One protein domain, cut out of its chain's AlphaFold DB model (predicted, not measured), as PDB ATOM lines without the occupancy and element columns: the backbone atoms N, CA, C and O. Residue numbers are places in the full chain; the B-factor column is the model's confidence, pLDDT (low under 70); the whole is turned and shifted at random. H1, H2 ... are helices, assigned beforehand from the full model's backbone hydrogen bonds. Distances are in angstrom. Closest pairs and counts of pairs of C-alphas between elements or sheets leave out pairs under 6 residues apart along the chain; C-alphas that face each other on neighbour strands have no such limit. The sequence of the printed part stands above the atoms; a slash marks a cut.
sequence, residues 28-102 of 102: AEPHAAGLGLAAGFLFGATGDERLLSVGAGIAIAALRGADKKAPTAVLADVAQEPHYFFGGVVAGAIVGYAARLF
ATOM      1  N   ALA A  28     270.837 245.453 394.513       50.06
ATOM      2  CA  ALA A  28     271.000 244.009 394.783       50.06
ATOM      3  C   ALA A  28     270.478 243.584 396.176       50.06
ATOM      4  O   ALA A  28     270.137 242.424 396.429       50.06
ATOM      5  N   GLU A  29     270.297 244.549 397.069       57.09
ATOM      6  CA  GLU A  29     270.056 244.321 398.490       57.09
ATOM      7  C   GLU A  29     268.706 243.740 398.920       57.09
ATOM      8  O   GLU A  29     268.689 242.935 399.862       57.09
ATOM      9  N   PRO A  30     267.550 244.102 398.321       64.69
ATOM     10  CA  PRO A  30     266.271 243.754 398.933       64.69
ATOM     11  C   PRO A  30     265.967 242.256 398.833       64.69
ATOM     12  O   PRO A  30     265.302 241.709 399.717       64.69
ATOM     13  N   HIS A  31     266.469 241.562 397.805       71.56
ATOM     14  CA  HIS A  31     266.224 240.129 397.639       71.56
ATOM     15  C   HIS A  31     267.070 239.295 398.594       71.56
ATOM     16  O   HIS A  31     266.521 238.422 399.265       71.56
ATOM     17  N   ALA A  32     268.374 239.573 398.694       71.12
ATOM     18  CA  ALA A  32     269.272 238.845 399.586       71.12
ATOM     19  C   ALA A  32     268.914 239.098 401.057       71.12
ATOM     20  O   ALA A  32     268.705 238.142 401.812       71.12
ATOM     21  N   ALA A  33     268.749 240.367 401.448       75.31
ATOM     22  CA  ALA A  33     268.337 240.734 402.800       75.31
ATOM     23  C   ALA A  33     266.938 240.200 403.135       75.31
ATOM     24  O   ALA A  33     266.731 239.655 404.220       75.31
ATOM     25  N   GLY A  34     265.986 240.294 402.200       79.88
ATOM     26  CA  GLY A  34     264.618 239.808 402.378       79.88
ATOM     27  C   GLY A  34     264.536 238.292 402.557       79.88
ATOM     28  O   GLY A  34     263.847 237.812 403.459       79.88
ATOM     29  N   LEU A  35     265.277 237.522 401.754       79.50
ATOM     30  CA  LEU A  35     265.362 236.067 401.914       79.50
ATOM     31  C   LEU A  35     266.022 235.672 403.223       79.50
ATOM     32  O   LEU A  35     265.543 234.754 403.891       79.50
ATOM     33  N   GLY A  36     267.093 236.375 403.592       79.88
ATOM     34  CA  GLY A  36     267.735 236.200 404.880       79.88
ATOM     35  C   GLY A  36     266.742 236.422 406.016       79.88
ATOM     36  O   GLY A  36     266.538 235.530 406.837       79.88
ATOM     37  N   LEU A  37     266.059 237.569 406.024       83.75
ATOM     38  CA  LEU A  37     265.051 237.930 407.026       83.75
ATOM     39  C   LEU A  37     263.946 236.885 407.139       83.75
ATOM     40  O   LEU A  37     263.625 236.461 408.247       83.75
ATOM     41  N   ALA A  38     263.390 236.432 406.015       82.19
ATOM     42  CA  ALA A  38     262.343 235.416 406.011       82.19
ATOM     43  C   ALA A  38     262.841 234.078 406.582       82.19
ATOM     44  O   ALA A  38     262.185 233.493 407.445       82.19
ATOM     45  N   ALA A  39     264.015 233.610 406.146       81.44
ATOM     46  CA  ALA A  39     264.601 232.360 406.627       81.44
ATOM     47  C   ALA A  39     264.925 232.424 408.127       81.44
ATOM     48  O   ALA A  39     264.573 231.515 408.881       81.44
ATOM     49  N   GLY A  40     265.540 233.524 408.564       82.00
ATOM     50  CA  GLY A  40     265.830 233.802 409.962       82.00
ATOM     51  C   GLY A  40     264.568 233.833 410.814       82.00
ATOM     52  O   GLY A  40     264.493 233.142 411.825       82.00
ATOM     53  N   PHE A  41     263.553 234.588 410.390       84.06
ATOM     54  CA  PHE A  41     262.292 234.725 411.116       84.06
ATOM     55  C   PHE A  41     261.596 233.385 411.308       84.06
ATOM     56  O   PHE A  41     261.214 233.049 412.426       84.06
ATOM     57  N   LEU A  42     261.479 232.594 410.240       81.69
ATOM     58  CA  LEU A  42     260.855 231.277 410.305       81.69
ATOM     59  C   LEU A  42     261.614 230.340 411.252       81.69
ATOM     60  O   LEU A  42     260.979 229.648 412.048       81.69
ATOM     61  N   PHE A  43     262.949 230.357 411.226       85.12
ATOM     62  CA  PHE A  43     263.764 229.621 412.191       85.12
ATOM     63  C   PHE A  43     263.518 230.096 413.630       85.12
ATOM     64  O   PHE A  43     263.195 229.282 414.490       85.12
ATOM     65  N   GLY A  44     263.616 231.401 413.898       83.38
ATOM     66  CA  GLY A  44     263.444 231.956 415.243       83.38
ATOM     67  C   GLY A  44     262.045 231.712 415.820       83.38
ATOM     68  O   GLY A  44     261.911 231.354 416.990       83.38
ATOM     69  N   ALA A  45     261.007 231.848 414.992       83.38
ATOM     70  CA  ALA A  45     259.613 231.688 415.401       83.38
ATOM     71  C   ALA A  45     259.244 230.224 415.689       83.38
ATOM     72  O   ALA A  45     258.531 229.935 416.649       83.38
ATOM     73  N   THR A  46     259.739 229.279 414.886       82.06
ATOM     74  CA  THR A  46     259.362 227.857 415.001       82.06
ATOM     75  C   THR A  46     260.342 227.040 415.843       82.06
ATOM     76  O   THR A  46     259.949 226.085 416.514       82.06
ATOM     77  N   GLY A  47     261.620 227.428 415.871       75.50
ATOM     78  CA  GLY A  47     262.721 226.618 416.398       75.50
ATOM     79  C   GLY A  47     263.001 225.356 415.579       75.50
ATOM     80  O   GLY A  47     263.693 224.472 416.074       75.50
ATOM     81  N   ASP A  48     262.451 225.237 414.366       79.50
ATOM     82  CA  ASP A  48     262.715 224.099 413.488       79.50
ATOM     83  C   ASP A  48     264.035 224.310 412.734       79.50
ATOM     84  O   ASP A  48     264.140 225.092 411.784       79.50
ATOM     85  N   GLU A  49     265.059 223.573 413.156       75.44
ATOM     86  CA  GLU A  49     266.398 223.591 412.563       75.44
ATOM     87  C   GLU A  49     266.404 223.153 411.086       75.44
ATOM     88  O   GLU A  49     267.301 223.525 410.324       75.44
ATOM     89  N   ARG A  50     265.375 222.423 410.627       73.56
ATOM     90  CA  ARG A  50     265.234 222.022 409.216       73.56
ATOM     91  C   ARG A  50     265.037 223.226 408.300       73.56
ATOM     92  O   ARG A  50     265.434 223.179 407.136       73.56
ATOM     93  N   LEU A  51     264.483 224.325 408.812       67.62
ATOM     94  CA  LEU A  51     264.301 225.566 408.053       67.62
ATOM     95  C   LEU A  51     265.633 226.288 407.818       67.62
ATOM     96  O   LEU A  51     265.838 226.859 406.744       67.62
ATOM     97  N   LEU A  52     266.591 226.164 408.744       66.12
ATOM     98  CA  LEU A  52     267.970 226.602 408.506       66.12
ATOM     99  C   LEU A  52     268.651 225.756 407.434       66.12
ATOM    100  O   LEU A  52     269.446 226.288 406.667       66.12
ATOM    101  N   SER A  53     268.326 224.465 407.329       68.50
ATOM    102  CA  SER A  53     268.869 223.597 406.274       68.50
ATOM    103  C   SER A  53     268.409 224.031 404.878       68.50
ATOM    104  O   SER A  53     269.196 223.990 403.934       68.50
ATOM    105  N   VAL A  54     267.161 224.496 404.745       68.62
ATOM    106  CA  VAL A  54     266.634 225.061 403.491       68.62
ATOM    107  C   VAL A  54     267.320 226.389 403.165       68.62
ATOM    108  O   VAL A  54     267.804 226.560 402.047       68.62
ATOM    109  N   GLY A  55     267.443 227.297 404.140       66.31
ATOM    110  CA  GLY A  55     268.155 228.569 403.963       66.31
ATOM    111  C   GLY A  55     269.637 228.383 403.617       66.31
ATOM    112  O   GLY A  55     270.142 229.001 402.681       66.31
ATOM    113  N   ALA A  56     270.323 227.466 404.303       67.44
ATOM    114  CA  ALA A  56     271.704 227.093 404.012       67.44
ATOM    115  C   ALA A  56     271.836 226.428 402.635       67.44
ATOM    116  O   ALA A  56     272.790 226.702 401.914       67.44
ATOM    117  N   GLY A  57     270.868 225.600 402.232       70.19
ATOM    118  CA  GLY A  57     270.810 225.011 400.896       70.19
ATOM    119  C   GLY A  57     270.707 226.067 399.795       70.19
ATOM    120  O   GLY A  57     271.430 225.977 398.805       70.19
ATOM    121  N   ILE A  58     269.878 227.097 399.991       68.12
ATOM    122  CA  ILE A  58     269.748 228.239 399.073       68.12
ATOM    123  C   ILE A  58     271.059 229.029 399.006       68.12
ATOM    124  O   ILE A  58     271.542 229.300 397.910       68.12
ATOM    125  N   ALA A  59     271.678 229.330 400.149       67.31
ATOM    126  CA  ALA A  59     272.951 230.048 400.196       67.31
ATOM    127  C   ALA A  59     274.091 229.258 399.527       67.31
ATOM    128  O   ALA A  59     274.841 229.799 398.722       67.31
ATOM    129  N   ILE A  60     274.201 227.954 399.798       70.19
ATOM    130  CA  ILE A  60     275.211 227.083 399.182       70.19
ATOM    131  C   ILE A  60     274.959 226.939 397.677       70.19
ATOM    132  O   ILE A  60     275.914 226.936 396.900       70.19
ATOM    133  N   ALA A  61     273.699 226.819 397.252       67.00
ATOM    134  CA  ALA A  61     273.337 226.766 395.839       67.00
ATOM    135  C   ALA A  61     273.654 228.085 395.117       67.00
ATOM    136  O   ALA A  61     274.181 228.042 394.007       67.00
ATOM    137  N   ALA A  62     273.403 229.231 395.756       65.50
ATOM    138  CA  ALA A  62     273.780 230.550 395.252       65.50
ATOM    139  C   ALA A  62     275.306 230.663 395.093       65.50
ATOM    140  O   ALA A  62     275.797 230.934 394.001       65.50
ATOM    141  N   LEU A  63     276.066 230.333 396.142       66.50
ATOM    142  CA  LEU A  63     277.531 230.407 396.143       66.50
ATOM    143  C   LEU A  63     278.183 229.444 395.138       66.50
ATOM    144  O   LEU A  63     279.149 229.804 394.475       66.50
ATOM    145  N   ARG A  64     277.655 228.222 394.980       65.88
ATOM    146  CA  ARG A  64     278.140 227.256 393.971       65.88
ATOM    147  C   ARG A  64     277.698 227.594 392.547       65.88
ATOM    148  O   ARG A  64     278.320 227.130 391.594       65.88
ATOM    149  N   GLY A  65     276.605 228.338 392.402       58.50
ATOM    150  CA  GLY A  65     276.077 228.821 391.129       58.50
ATOM    151  C   GLY A  65     276.723 230.121 390.649       58.50
ATOM    152  O   GLY A  65     276.503 230.490 389.504       58.50
ATOM    153  N   ALA A  66     277.539 230.790 391.466       54.53
ATOM    154  CA  ALA A  66     278.165 232.068 391.121       54.53
ATOM    155  C   ALA A  66     278.984 232.016 389.810       54.53
ATOM    156  O   ALA A  66     278.942 232.954 389.018       54.53
ATOM    157  N   ASP A  67     279.635 230.882 389.521       51.47
ATOM    158  CA  ASP A  67     280.415 230.672 388.288       51.47
ATOM    159  C   ASP A  67     279.559 230.332 387.051       51.47
ATOM    160  O   ASP A  67     280.048 230.302 385.919       51.47
ATOM    161  N   LYS A  68     278.266 230.041 387.232       51.88
ATOM    162  CA  LYS A  68     277.342 229.628 386.169       51.88
ATOM    163  C   LYS A  68     276.087 230.476 386.249       51.88
ATOM    164  O   LYS A  68     275.248 230.151 387.074       51.88
ATOM    165  N   LYS A  69     275.952 231.494 385.373       51.84
ATOM    166  CA  LYS A  69     274.747 232.344 385.171       51.84
ATOM    167  C   LYS A  69     273.602 231.925 386.096       51.84
ATOM    168  O   LYS A  69     272.841 231.022 385.733       51.84
ATOM    169  N   ALA A  70     273.584 232.484 387.309       55.19
ATOM    170  CA  ALA A  70     272.696 232.011 388.360       55.19
ATOM    171  C   ALA A  70     271.262 231.943 387.806       55.19
ATOM    172  O   ALA A  70     270.828 232.874 387.122       55.19
ATOM    173  N   PRO A  71     270.535 230.833 388.019       56.53
ATOM    174  CA  PRO A  71     269.288 230.574 387.300       56.53
ATOM    175  C   PRO A  71     268.171 231.577 387.633       56.53
ATOM    176  O   PRO A  71     267.177 231.633 386.912       56.53
ATOM    177  N   THR A  72     268.326 232.376 388.694       67.38
ATOM    178  CA  THR A  72     267.403 233.444 389.090       67.38
ATOM    179  C   THR A  72     268.177 234.664 389.600       67.38
ATOM    180  O   THR A  72     269.246 234.508 390.190       67.38
ATOM    181  N   ALA A  73     267.618 235.869 389.411       67.31
ATOM    182  CA  ALA A  73     268.190 237.126 389.922       67.31
ATOM    183  C   ALA A  73     268.475 237.047 391.432       67.31
ATOM    184  O   ALA A  73     269.555 237.366 391.890       67.31
ATOM    185  N   VAL A  74     267.561 236.427 392.174       66.00
ATOM    186  CA  VAL A  74     267.676 236.199 393.617       66.00
ATOM    187  C   VAL A  74     268.925 235.402 394.023       66.00
ATOM    188  O   VAL A  74     269.560 235.707 395.029       66.00
ATOM    189  N   LEU A  75     269.279 234.357 393.269       69.75
ATOM    190  CA  LEU A  75     270.484 233.573 393.557       69.75
ATOM    191  C   LEU A  75     271.755 234.318 393.140       69.75
ATOM    192  O   LEU A  75     272.792 234.108 393.762       69.75
ATOM    193  N   ALA A  76     271.677 235.171 392.114       69.56
ATOM    194  CA  ALA A  76     272.772 236.062 391.748       69.56
ATOM    195  C   ALA A  76     273.039 237.074 392.873       69.56
ATOM    196  O   ALA A  76     274.180 237.188 393.306       69.56
ATOM    197  N   ASP A  77     271.988 237.697 393.409       70.19
ATOM    198  CA  ASP A  77     272.068 238.708 394.470       70.19
ATOM    199  C   ASP A  77     272.656 238.117 395.765       70.19
ATOM    200  O   ASP A  77     273.592 238.661 396.344       70.19
ATOM    201  N   VAL A  78     272.193 236.932 396.189       71.31
ATOM    202  CA  VAL A  78     272.748 236.237 397.372       71.31
ATOM    203  C   VAL A  78     274.211 235.825 397.168       71.31
ATOM    204  O   VAL A  78     274.981 235.796 398.128       71.31
ATOM    205  N   ALA A  79     274.608 235.482 395.940       73.56
ATOM    206  CA  ALA A  79     275.987 235.112 395.627       73.56
ATOM    207  C   ALA A  79     276.922 236.328 395.554       73.56
ATOM    208  O   ALA A  79     278.076 236.229 395.968       73.56
ATOM    209  N   GLN A  80     276.432 237.454 395.031       75.25
ATOM    210  CA  GLN A  80     277.171 238.712 394.948       75.25
ATOM    211  C   GLN A  80     277.324 239.358 396.326       75.25
ATOM    212  O   GLN A  80     278.407 239.832 396.664       75.25
ATOM    213  N   GLU A  81     276.281 239.299 397.156       74.50
ATOM    214  CA  GLU A  81     276.242 239.981 398.448       74.50
ATOM    215  C   GLU A  81     275.794 239.051 399.594       74.50
ATOM    216  O   GLU A  81     274.779 239.272 400.267       74.50
ATOM    217  N   PRO A  82     276.574 237.998 399.902       72.69
ATOM    218  CA  PRO A  82     276.192 237.000 400.904       72.69
ATOM    219  C   PRO A  82     276.025 237.595 402.308       72.69
ATOM    220  O   PRO A  82     275.292 237.056 403.136       72.69
ATOM    221  N   HIS A  83     276.686 238.719 402.590       78.75
ATOM    222  CA  HIS A  83     276.629 239.381 403.886       78.75
ATOM    223  C   HIS A  83     275.247 239.979 404.194       78.75
ATOM    224  O   HIS A  83     274.837 239.912 405.353       78.75
ATOM    225  N   TYR A  84     274.481 240.460 403.206       77.62
ATOM    226  CA  TYR A  84     273.091 240.887 403.437       77.62
ATOM    227  C   TYR A  84     272.165 239.728 403.714       77.62
ATOM    228  O   TYR A  84     271.302 239.826 404.583       77.62
ATOM    229  N   PHE A  85     272.365 238.612 403.015       81.19
ATOM    230  CA  PHE A  85     271.622 237.399 403.304       81.19
ATOM    231  C   PHE A  85     271.871 236.945 404.745       81.19
ATOM    232  O   PHE A  85     270.922 236.788 405.511       81.19
ATOM    233  N   PHE A  86     273.131 236.811 405.169       80.44
ATOM    234  CA  PHE A  86     273.444 236.412 406.545       80.44
ATOM    235  C   PHE A  86     272.988 237.446 407.582       80.44
ATOM    236  O   PHE A  86     272.438 237.062 408.614       80.44
ATOM    237  N   GLY A  87     273.152 238.741 407.301       83.12
ATOM    238  CA  GLY A  87     272.641 239.820 408.147       83.12
ATOM    239  C   GLY A  87     271.123 239.738 408.319       83.12
ATOM    240  O   GLY A  87     270.621 239.808 409.442       83.12
ATOM    241  N   GLY A  88     270.404 239.474 407.226       85.00
ATOM    242  CA  GLY A  88     268.971 239.214 407.232       85.00
ATOM    243  C   GLY A  88     268.609 237.978 408.053       85.00
ATOM    244  O   GLY A  88     267.701 238.054 408.873       85.00
ATOM    245  N   VAL A  89     269.332 236.862 407.912       83.81
ATOM    246  CA  VAL A  89     269.086 235.641 408.709       83.81
ATOM    247  C   VAL A  89     269.195 235.927 410.202       83.81
ATOM    248  O   VAL A  89     268.322 235.526 410.969       83.81
ATOM    249  N   VAL A  90     270.230 236.648 410.628       86.50
ATOM    250  CA  VAL A  90     270.415 236.987 412.044       86.50
ATOM    251  C   VAL A  90     269.302 237.913 412.532       86.50
ATOM    252  O   VAL A  90     268.672 237.624 413.550       86.50
ATOM    253  N   ALA A  91     269.018 238.992 411.799       86.25
ATOM    254  CA  ALA A  91     267.962 239.936 412.157       86.25
ATOM    255  C   ALA A  91     266.588 239.250 412.223       86.25
ATOM    256  O   ALA A  91     265.853 239.412 413.197       86.25
ATOM    257  N   GLY A  92     266.278 238.413 411.234       87.06
ATOM    258  CA  GLY A  92     265.056 237.626 411.178       87.06
ATOM    259  C   GLY A  92     264.952 236.680 412.366       87.06
ATOM    260  O   GLY A  92     263.918 236.651 413.021       87.06
ATOM    261  N   ALA A  93     266.022 235.955 412.699       84.88
ATOM    262  CA  ALA A  93     266.030 235.011 413.816       84.88
ATOM    263  C   ALA A  93     265.780 235.694 415.160       84.88
ATOM    264  O   ALA A  93     265.001 235.178 415.959       84.88
ATOM    265  N   ILE A  94     266.369 236.871 415.387       89.44
ATOM    266  CA  ILE A  94     266.114 237.674 416.589       89.44
ATOM    267  C   ILE A  94     264.636 238.069 416.660       89.44
ATOM    268  O   ILE A  94     263.998 237.873 417.693       89.44
ATOM    269  N   VAL A  95     264.076 238.584 415.561       89.56
ATOM    270  CA  VAL A  95     262.668 239.007 415.502       89.56
ATOM    271  C   VAL A  95     261.719 237.819 415.672       89.56
ATOM    272  O   VAL A  95     260.764 237.909 416.435       89.56
ATOM    273  N   GLY A  96     261.983 236.695 415.006       87.38
ATOM    274  CA  GLY A  96     261.179 235.480 415.115       87.38
ATOM    275  C   GLY A  96     261.231 234.885 416.519       87.38
ATOM    276  O   GLY A  96     260.200 234.503 417.066       87.38
ATOM    277  N   TYR A  97     262.414 234.864 417.137       86.81
ATOM    278  CA  TYR A  97     262.571 234.412 418.515       86.81
ATOM    279  C   TYR A  97     261.830 235.326 419.491       86.81
ATOM    280  O   TYR A  97     261.110 234.836 420.357       86.81
ATOM    281  N   ALA A  98     261.931 236.647 419.319       86.94
ATOM    282  CA  ALA A  98     261.143 237.595 420.096       86.94
ATOM    283  C   ALA A  98     259.638 237.339 419.914       86.94
ATOM    284  O   ALA A  98     258.930 237.215 420.904       86.94
ATOM    285  N   ALA A  99     259.159 237.161 418.679       87.69
ATOM    286  CA  ALA A  99     257.755 236.866 418.385       87.69
ATOM    287  C   ALA A  99     257.261 235.536 418.980       87.69
ATOM    288  O   ALA A  99     256.070 235.388 419.209       87.69
ATOM    289  N   ARG A 100     258.153 234.573 419.234       84.88
ATOM    290  CA  ARG A 100     257.830 233.318 419.928       84.88
ATOM    291  C   ARG A 100     257.680 233.491 421.442       84.88
ATOM    292  O   ARG A 100     257.022 232.675 422.083       84.88
ATOM    293  N   LEU A 101     258.361 234.477 422.023       83.69
ATOM    294  CA  LEU A 101     258.366 234.723 423.467       83.69
ATOM    295  C   LEU A 101     257.135 235.499 423.960       83.69
ATOM    296  O   LEU A 101     256.884 235.491 425.166       83.69
ATOM    297  N   PHE A 102     256.410 236.165 423.060       72.81
ATOM    298  CA  PHE A 102     255.186 236.923 423.338       72.81
ATOM    299  C   PHE A 102     253.953 236.187 422.808       72.81
ATOM    300  O   PHE A 102     252.882 236.344 423.437       72.81
TER     301      PHE A 102
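What this domain is: This is residues 28 to 102 of the 102 residues of an uncharacterized protein of Haloferax sp. Atlit-6N (UniProt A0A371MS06). Three long helices make an up-and-down bundle, each running against the one before: H1 and H4 closely side by side, H2 folded back beside H1, more loosely. Short H3 crosses one end. You have 75 printed residues with four named helices, H1 to H4, and no named strand: all helix, compact, radius of gyration of the C-alphas 12.3 A, spans 43 by 22 by 15 A.

Where its parts are: Find C-alpha 29 at (270.056, 244.321, 398.490); H1 runs to residue 46, 25.7 A. H2 is residues 49 to 65, 24.1 A; H3 is residues 73 to 80, 10.4 A. H4, residues 82 to 101, spans 28.8 A and ends at (258.366, 234.723, 423.467).

How they stand to each other: Start at the hub, H1. It touches H4, C-alphas Gly 40 and Val 89 closest at 3.9 A, the same way at a shallow tilt of 32 degrees, only just short of steep. Its residues 36 to 43 alone touch H2, Phe 43 and Leu 51 having the closest C-alphas, 5.8 A; this hairpin tilts 22 degrees, shallow, opposite ways. H3 touches H1 about perpendicular, 89 degrees, at residues 29 to 32 of H1 alone; C-alphas Ala 32 and Val 78 are closest, 4.9 A. In H1, H2, H3 and H4 every O i to N i+4 pair is within hydrogen-bond range.

The domain as a whole: C-alphas 68 and 102 lie farthest apart, 43.9 A. The printed part has no cut and no long link. Confidence is under 70 in 27 residues, among them 61 to 76.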